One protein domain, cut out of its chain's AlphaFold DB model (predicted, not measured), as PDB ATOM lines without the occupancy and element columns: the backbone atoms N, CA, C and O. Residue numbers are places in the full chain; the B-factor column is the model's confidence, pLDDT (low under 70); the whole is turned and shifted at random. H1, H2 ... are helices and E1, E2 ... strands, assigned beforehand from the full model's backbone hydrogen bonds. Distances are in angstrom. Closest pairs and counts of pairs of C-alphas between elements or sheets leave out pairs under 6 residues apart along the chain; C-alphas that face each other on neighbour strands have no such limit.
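Overview. This is residues 23 to 76 of the 132 residues of an uncharacterized protein of Chitinophagaceae bacterium (UniProt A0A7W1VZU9). Two small antiparallel hairpins and two helices make a small body: the hairpin of E3 and E4 lies at one end, the link of residues 42 to 46 at the other, and between these ends the helix H1 runs along one side and the hairpin of E1 and E2 along the other, with the short helix H2 touching H1. H2 follows directly on E2 and leads over to E3, and residues 28 to 29 of the opening stretch add a short antiparallel pairing to E4. The printed part has 54 residues with two named helices and four named strands, in the order H1 E1 E2 H2 E3 E4, and each of the two sheets holds two antiparallel strands. The class is mixed, helices and strands. The whole is compact, with a radius of gyration of the C-alphas of 10.2 A, and it spans 28 by 22 by 15 A.

Along the chain. The printed part begins at Tyr 23, whose C-alpha stands at (-1.182, 13.977, -24.838), and residues 23 to 31 hold no named element. H1 is residues 32 to 41, from C-alpha 32 at (-15.235, 27.856, -28.017) to C-alpha 41 at (-26.961, 19.713, -27.676), 14.3 A from first to last C-alpha. E1 follows at residues 47 to 50, 9.3 A long, and E2 at residues 53 to 56, 9.6 A long. H2 is residues 57 to 62, 8.7 A long. E3, the longest strand, is residues 65 to 69 and measures 12.3 A. E4 is residues 72 to 75, 10.6 A long, and ends with C-alpha 75 at (-9.469, 17.856, -21.295).

Arrangement. Residues 28 to 29 pair antiparallel with residues 72 to 73 of E4. Residues 32 to 35 of H1 come within 10 A of the sheet of E3 and E4, yet H1 is only just apart from E4, with the closest C-alphas 8.0 A from each other, and only just apart from E3, at 8.4 A. H1 touches H2, and their closest C-alphas are those of Ile 39 and Ala 57, 6.1 A apart. The two helices run opposite ways at a steep tilt of 49 degrees. In both H1 and H2 every O i to N i+4 pair is within hydrogen-bond range. E1 and E2 form a hairpin, antiparallel at 142 degrees between their directions; N 48 and O 55 are 2.9 A apart and N 53 and O 50 are 3.1 A apart, both within hydrogen-bond range. The closest C-alphas of E1 and H2 are those of Thr 47 and Ala 57, 6.1 A apart. E3 and E4 form the other hairpin, antiparallel at 140 degrees, with N 68 and O 72 at 2.8 A and N 74 and O 66 at 3.0 A within hydrogen-bond range. Between the two hairpins, the closest C-alphas of E1 and E4 are those of Phe 50 and Val 74, 7.3 A apart. E1 is apart from E3, and E2 is apart from both E3 and E4.

Size, cuts and confidence. The two C-alphas farthest apart are those of Asp 45 and Glu 70, at 29.3 A. The C-alphas of Tyr 23 and Val 76, the first and last printed, are 9.9 A apart. The printed part has no cut, and the five links between its named elements are tight. The mean pLDDT of the printed part is 94.4, and no printed residue is under 70 in this predicted model.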
ATOM      1  N   TYR A  23      -2.215  13.136 -24.207       79.81
ATOM      2  CA  TYR A  23      -1.182  13.977 -24.838       79.81
ATOM      3  C   TYR A  23      -1.740  15.076 -25.747       79.81
ATOM      4  O   TYR A  23      -1.049  15.555 -26.641       79.81
ATOM      5  N   GLY A  24      -2.988  15.495 -25.517       85.12
ATOM      6  CA  GLY A  24      -3.636  16.504 -26.342       85.12
ATOM      7  C   GLY A  24      -4.078  15.988 -27.703       85.12
ATOM      8  O   GLY A  24      -4.224  16.783 -28.618       85.12
ATOM      9  N   GLN A  25      -4.263  14.680 -27.851       86.56
ATOM     10  CA  GLN A  25      -4.846  14.083 -29.045       86.56
ATOM     11  C   GLN A  25      -6.361  13.953 -28.900       86.56
ATOM     12  O   GLN A  25      -6.894  13.924 -27.790       86.56
ATOM     13  N   GLU A  26      -7.048  13.827 -30.038       92.56
ATOM     14  CA  GLU A  26      -8.488  13.536 -30.116       92.56
ATOM     15  C   GLU A  26      -9.373  14.551 -29.367       92.56
ATOM     16  O   GLU A  26     -10.442  14.223 -28.858       92.56
ATOM     17  N   GLY A  27      -8.907  15.797 -29.283       94.38
ATOM     18  CA  GLY A  27      -9.689  16.949 -28.860       94.38
ATOM     19  C   GLY A  27     -10.742  17.374 -29.882       94.38
ATOM     20  O   GLY A  27     -11.021  16.689 -30.866       94.38
ATOM     21  N   PHE A  28     -11.326  18.540 -29.639       96.81
ATOM     22  CA  PHE A  28     -12.317  19.149 -30.515       96.81
ATOM     23  C   PHE A  28     -11.712  20.311 -31.296       96.81
ATOM     24  O   PHE A  28     -11.184  21.252 -30.702       96.81
ATOM     25  N   GLU A  29     -11.835  20.246 -32.618       96.75
ATOM     26  CA  GLU A  29     -11.491  21.328 -33.538       96.75
ATOM     27  C   GLU A  29     -12.693  22.254 -33.733       96.75
ATOM     28  O   GLU A  29     -13.757  21.822 -34.178       96.75
ATOM     29  N   GLY A  30     -12.517  23.529 -33.404       97.19
ATOM     30  CA  GLY A  30     -13.535  24.561 -33.549       97.19
ATOM     31  C   GLY A  30     -13.375  25.689 -32.539       97.19
ATOM     32  O   GLY A  30     -12.525  25.677 -31.647       97.19
ATOM     33  N   THR A  31     -14.222  26.694 -32.675       97.88
ATOM     34  CA  THR A  31     -14.310  27.797 -31.724       97.88
ATOM     35  C   THR A  31     -14.862  27.320 -30.382       97.88
ATOM     36  O   THR A  31     -15.541  26.294 -30.278       97.88
ATOM     37  N   ARG A  32     -14.641  28.122 -29.332       97.06
ATOM     38  CA  ARG A  32     -15.235  27.856 -28.017       97.06
ATOM     39  C   ARG A  32     -16.760  27.713 -28.084       97.06
ATOM     40  O   ARG A  32     -17.320  26.839 -27.433       97.06
ATOM     41  N   THR A  33     -17.409  28.564 -28.876       98.06
ATOM     42  CA  THR A  33     -18.864  28.562 -29.048       98.06
ATOM     43  C   THR A  33     -19.350  27.251 -29.654       98.06
ATOM     44  O   THR A  33     -20.274  26.654 -29.117       98.06
ATOM     45  N   GLU A  34     -18.703  26.763 -30.717       98.31
ATOM     46  CA  GLU A  34     -19.078  25.497 -31.364       98.31
ATOM     47  C   GLU A  34     -18.920  24.302 -30.414       98.31
ATOM     48  O   GLU A  34     -19.771  23.410 -30.395       98.31
ATOM     49  N   LEU A  35     -17.873  24.301 -29.582       97.44
ATOM     50  CA  LEU A  35     -17.691  23.290 -28.540       97.44
ATOM     51  C   LEU A  35     -18.828  23.330 -27.506       97.44
ATOM     52  O   LEU A  35     -19.427  22.298 -27.197       97.44
ATOM     53  N   ASP A  36     -19.117  24.512 -26.960       96.69
ATOM     54  CA  ASP A  36     -20.142  24.675 -25.927       96.69
ATOM     55  C   ASP A  36     -21.542  24.330 -26.475       96.69
ATOM     56  O   ASP A  36     -22.336  23.683 -25.786       96.69
ATOM     57  N   GLU A  37     -21.838  24.685 -27.730       97.31
ATOM     58  CA  GLU A  37     -23.064  24.295 -28.437       97.31
ATOM     59  C   GLU A  37     -23.146  22.778 -28.621       97.31
ATOM     60  O   GLU A  37     -24.180  22.175 -28.318       97.31
ATOM     61  N   LYS A  38     -22.047  22.139 -29.043       96.62
ATOM     62  CA  LYS A  38     -21.980  20.685 -29.202       96.62
ATOM     63  C   LYS A  38     -22.274  19.972 -27.884       96.62
ATOM     64  O   LYS A  38     -23.148  19.110 -27.865       96.62
ATOM     65  N   ILE A  39     -21.630  20.366 -26.783       96.12
ATOM     66  CA  ILE A  39     -21.857  19.782 -25.447       96.12
ATOM     67  C   ILE A  39     -23.286  20.054 -24.946       96.12
ATOM     68  O   ILE A  39     -23.896  19.215 -24.276       96.12
ATOM     69  N   SER A  40     -23.839  21.230 -25.247       95.56
ATOM     70  CA  SER A  40     -25.194  21.609 -24.822       95.56
ATOM     71  C   SER A  40     -26.291  20.886 -25.604       95.56
ATOM     72  O   SER A  40     -27.375  20.692 -25.066       95.56
ATOM     73  N   SER A  41     -26.015  20.470 -26.845       96.56
ATOM     74  CA  SER A  41     -26.961  19.713 -27.676       96.56
ATOM     75  C   SER A  41     -27.128  18.247 -27.273       96.56
ATOM     76  O   SER A  41     -28.092  17.623 -27.705       96.56
ATOM     77  N   LEU A  42     -26.202  17.708 -26.474       95.50
ATOM     78  CA  LEU A  42     -26.237  16.322 -26.014       95.50
ATOM     79  C   LEU A  42     -27.213  16.163 -24.843       95.50
ATOM     80  O   LEU A  42     -27.224  16.977 -23.908       95.50
ATOM     81  N   GLU A  43     -27.981  15.078 -24.843       95.44
ATOM     82  CA  GLU A  43     -28.756  14.675 -23.666       95.44
ATOM     83  C   GLU A  43     -27.824  14.228 -22.522       95.44
ATOM     84  O   GLU A  43     -26.664  13.891 -22.748       95.44
ATOM     85  N   GLU A  44     -28.295  14.240 -21.268       89.88
ATOM     86  CA  GLU A  44     -27.431  14.047 -20.081       89.88
ATOM     87  C   GLU A  44     -26.592  12.752 -20.110       89.88
ATOM     88  O   GLU A  44     -25.418  12.781 -19.727       89.88
ATOM     89  N   ASP A  45     -27.186  11.664 -20.606       93.00
ATOM     90  CA  ASP A  45     -26.577  10.331 -20.712       93.00
ATOM     91  C   ASP A  45     -25.984  10.047 -22.108       93.00
ATOM     92  O   ASP A  45     -25.445   8.965 -22.344       93.00
ATOM     93  N   GLU A  46     -26.086  10.990 -23.052       96.88
ATOM     94  CA  GLU A  46     -25.498  10.842 -24.384       96.88
ATOM     95  C   GLU A  46     -23.978  10.999 -24.308       96.88
ATOM     96  O   GLU A  46     -23.457  11.855 -23.585       96.88
ATOM     97  N   THR A  47     -23.259  10.159 -25.053       95.88
ATOM     98  CA  THR A  47     -21.799  10.135 -25.060       95.88
ATOM     99  C   THR A  47     -21.222  10.787 -26.310       95.88
ATOM    100  O   THR A  47     -21.799  10.757 -27.398       95.88
ATOM    101  N   MET A  48     -20.033  11.365 -26.170       95.31
ATOM    102  CA  MET A  48     -19.173  11.692 -27.299       95.31
ATOM    103  C   MET A  48     -17.723  11.356 -26.978       95.31
ATOM    104  O   MET A  48     -17.311  11.326 -25.818       95.31
ATOM    105  N   TRP A  49     -16.947  11.117 -28.028       95.88
ATOM    106  CA  TRP A  49     -15.516  10.908 -27.895       95.88
ATOM    107  C   TRP A  49     -14.798  12.252 -27.743       95.88
ATOM    108  O   TRP A  49     -15.016  13.156 -28.554       95.88
ATOM    109  N   PHE A  50     -13.982  12.402 -26.703       96.31
ATOM    110  CA  PHE A  50     -13.260  13.639 -26.418       96.31
ATOM    111  C   PHE A  50     -11.962  13.354 -25.649       96.31
ATOM    112  O   PHE A  50     -11.963  12.689 -24.616       96.31
ATOM    113  N   SER A  51     -10.840  13.858 -26.163       94.38
ATOM    114  CA  SER A  51      -9.485  13.626 -25.644       94.38
ATOM    115  C   SER A  51      -9.142  12.149 -25.405       94.38
ATOM    116  O   SER A  51      -8.449  11.839 -24.442       94.38
ATOM    117  N   GLY A  52      -9.615  11.234 -26.257       92.50
ATOM    118  CA  GLY A  52      -9.332   9.797 -26.130       92.50
ATOM    119  C   GLY A  52     -10.264   9.011 -25.212       92.50
ATOM    120  O   GLY A  52      -9.969   7.856 -24.907       92.50
ATOM    121  N   PHE A  53     -11.372   9.608 -24.768       94.50
ATOM    122  CA  PHE A  53     -12.338   8.962 -23.883       94.50
ATOM    123  C   PHE A  53     -13.755   9.092 -24.429       94.50
ATOM    124  O   PHE A  53     -14.128  10.131 -24.970       94.50
ATOM    125  N   GLU A  54     -14.567   8.058 -24.223       96.62
ATOM    126  CA  GLU A  54     -16.016   8.169 -24.352       96.62
ATOM    127  C   GLU A  54     -16.538   8.818 -23.076       96.62
ATOM    128  O   GLU A  54     -16.408   8.249 -21.993       96.62
ATOM    129  N   MET A  55     -17.089  10.021 -23.200       96.31
ATOM    130  CA  MET A  55     -17.591  10.791 -22.068       96.31
ATOM    131  C   MET A  55     -19.055  11.126 -22.265       96.31
ATOM    132  O   MET A  55     -19.469  11.537 -23.349       96.31
ATOM    133  N   THR A  56     -19.827  11.014 -21.195       96.38
ATOM    134  CA  THR A  56     -21.197  11.522 -21.140       96.38
ATOM    135  C   THR A  56     -21.218  13.050 -21.174       96.38
ATOM    136  O   THR A  56     -20.279  13.723 -20.727       96.38
ATOM    137  N   ALA A  57     -22.328  13.633 -21.629       94.75
ATOM    138  CA  ALA A  57     -22.536  15.078 -21.587       94.75
ATOM    139  C   ALA A  57     -22.372  15.641 -20.167       94.75
ATOM    140  O   ALA A  57     -21.796  16.716 -19.972       94.75
ATOM    141  N   LYS A  58     -22.832  14.899 -19.152       95.12
ATOM    142  CA  LYS A  58     -22.640  15.258 -17.746       95.12
ATOM    143  C   LYS A  58     -21.164  15.323 -17.353       95.12
ATOM    144  O   LYS A  58     -20.770  16.264 -16.666       95.12
ATOM    145  N   GLU A  59     -20.347  14.354 -17.750       95.62
ATOM    146  CA  GLU A  59     -18.911  14.366 -17.449       95.62
ATOM    147  C   GLU A  59     -18.205  15.528 -18.147       95.62
ATOM    148  O   GLU A  59     -17.428  16.238 -17.509       95.62
ATOM    149  N   LEU A  60     -18.532  15.792 -19.415       95.25
ATOM    150  CA  LEU A  60     -17.960  16.907 -20.178       95.25
ATOM    151  C   LEU A  60     -18.276  18.263 -19.544       95.25
ATOM    152  O   LEU A  60     -17.375  19.076 -19.349       95.25
ATOM    153  N   ARG A  61     -19.533  18.486 -19.140       94.94
ATOM    154  CA  ARG A  61     -19.973  19.725 -18.468       94.94
ATOM    155  C   ARG A  61     -19.282  19.962 -17.125       94.94
ATOM    156  O   ARG A  61     -19.162  21.107 -16.699       94.94
ATOM    157  N   ASN A  62     -18.844  18.895 -16.458       94.19
ATOM    158  CA  ASN A  62     -18.142  18.961 -15.175       94.19
ATOM    159  C   ASN A  62     -16.611  18.884 -15.312       94.19
ATOM    160  O   ASN A  62     -15.898  18.970 -14.311       94.19
ATOM    161  N   SER A  63     -16.094  18.726 -16.531       94.69
ATOM    162  CA  SER A  63     -14.664  18.627 -16.800       94.69
ATOM    163  C   SER A  63     -14.030  19.996 -17.021       94.69
ATOM    164  O   SER A  63     -14.673  20.962 -17.427       94.69
ATOM    165  N   THR A  64     -12.721  20.089 -16.789       94.81
ATOM    166  CA  THR A  64     -11.958  21.275 -17.194       94.81
ATOM    167  C   THR A  64     -11.466  21.081 -18.619       94.81
ATOM    168  O   THR A  64     -10.560  20.286 -18.855       94.81
ATOM    169  N   ILE A  65     -12.041  21.832 -19.554       95.25
ATOM    170  CA  ILE A  65     -11.625  21.856 -20.959       95.25
ATOM    171  C   ILE A  65     -10.898  23.170 -21.237       95.25
ATOM    172  O   ILE A  65     -11.401  24.247 -20.897       95.25
ATOM    173  N   ARG A  66      -9.716  23.087 -21.850       94.44
ATOM    174  CA  ARG A  66      -8.911  24.250 -22.241       94.44
ATOM    175  C   ARG A  66      -8.460  24.139 -23.687       94.44
ATOM    176  O   ARG A  66      -8.344  23.046 -24.233       94.44
ATOM    177  N   GLU A  67      -8.209  25.300 -24.270       93.69
ATOM    178  CA  GLU A  67      -7.581  25.422 -25.575       93.69
ATOM    179  C   GLU A  67      -6.104  25.025 -25.451       93.69
ATOM    180  O   GLU A  67      -5.379  25.555 -24.604       93.69
ATOM    181  N   LEU A  68      -5.690  24.034 -26.238       90.44
ATOM    182  CA  LEU A  68      -4.314  23.547 -26.296       90.44
ATOM    183  C   LEU A  68      -3.518  24.298 -27.364       90.44
ATOM    184  O   LEU A  68      -2.415  24.769 -27.096       90.44
ATOM    185  N   TYR A  69      -4.127  24.414 -28.545       86.19
ATOM    186  CA  TYR A  69      -3.685  25.170 -29.713       86.19
ATOM    187  C   TYR A  69      -4.875  25.972 -30.235       86.19
ATOM    188  O   TYR A  69      -6.008  25.687 -29.853       86.19
ATOM    189  N   GLU A  70      -4.631  26.949 -31.105       89.25
ATOM    190  CA  GLU A  70      -5.697  27.786 -31.665       89.25
ATOM    191  C   GLU A  70      -6.848  26.934 -32.230       89.25
ATOM    192  O   GLU A  70      -6.647  26.106 -33.120       89.25
ATOM    193  N   ASN A  71      -8.056  27.147 -31.698       94.81
ATOM    194  CA  ASN A  71      -9.282  26.413 -32.019       94.81
ATOM    195  C   ASN A  71      -9.199  24.892 -31.797       94.81
ATOM    196  O   ASN A  71      -9.906  24.132 -32.458       94.81
ATOM    197  N   TYR A  72      -8.363  24.436 -30.863       94.88
ATOM    198  CA  TYR A  72      -8.239  23.027 -30.506       94.88
ATOM    199  C   TYR A  72      -8.380  22.817 -28.998       94.88
ATOM    200  O   TYR A  72      -7.560  23.285 -28.205       94.88
ATOM    201  N   TRP A  73      -9.411  22.080 -28.592       96.19
ATOM    202  CA  TRP A  73      -9.838  21.971 -27.197       96.19
ATOM    203  C   TRP A  73      -9.675  20.561 -26.655       96.19
ATOM    204  O   TRP A  73     -10.078  19.588 -27.288       96.19
ATOM    205  N   VAL A  74      -9.137  20.453 -25.444       95.19
ATOM    206  CA  VAL A  74      -8.831  19.170 -24.802       95.19
ATOM    207  C   VAL A  74      -9.167  19.192 -23.319       95.19
ATOM    208  O   VAL A  74      -9.223  20.252 -22.686       95.19
ATOM    209  N   LEU A  75      -9.361  18.008 -22.739       94.69
ATOM    210  CA  LEU A  75      -9.469  17.856 -21.295       94.69
ATOM    211  C   LEU A  75      -8.117  18.157 -20.658       94.69
ATOM    212  O   LEU A  75      -7.082  17.633 -21.070       94.69
ATOM    213  N   VAL A  76      -8.144  18.962 -19.606       91.62
ATOM    214  CA  VAL A  76      -6.987  19.190 -18.746       91.62
ATOM    215  C   VAL A  76      -6.859  18.026 -17.779       91.62
ATOM    216  O   VAL A  76      -7.812  17.702 -17.063       91.62
TER     217      VAL A  76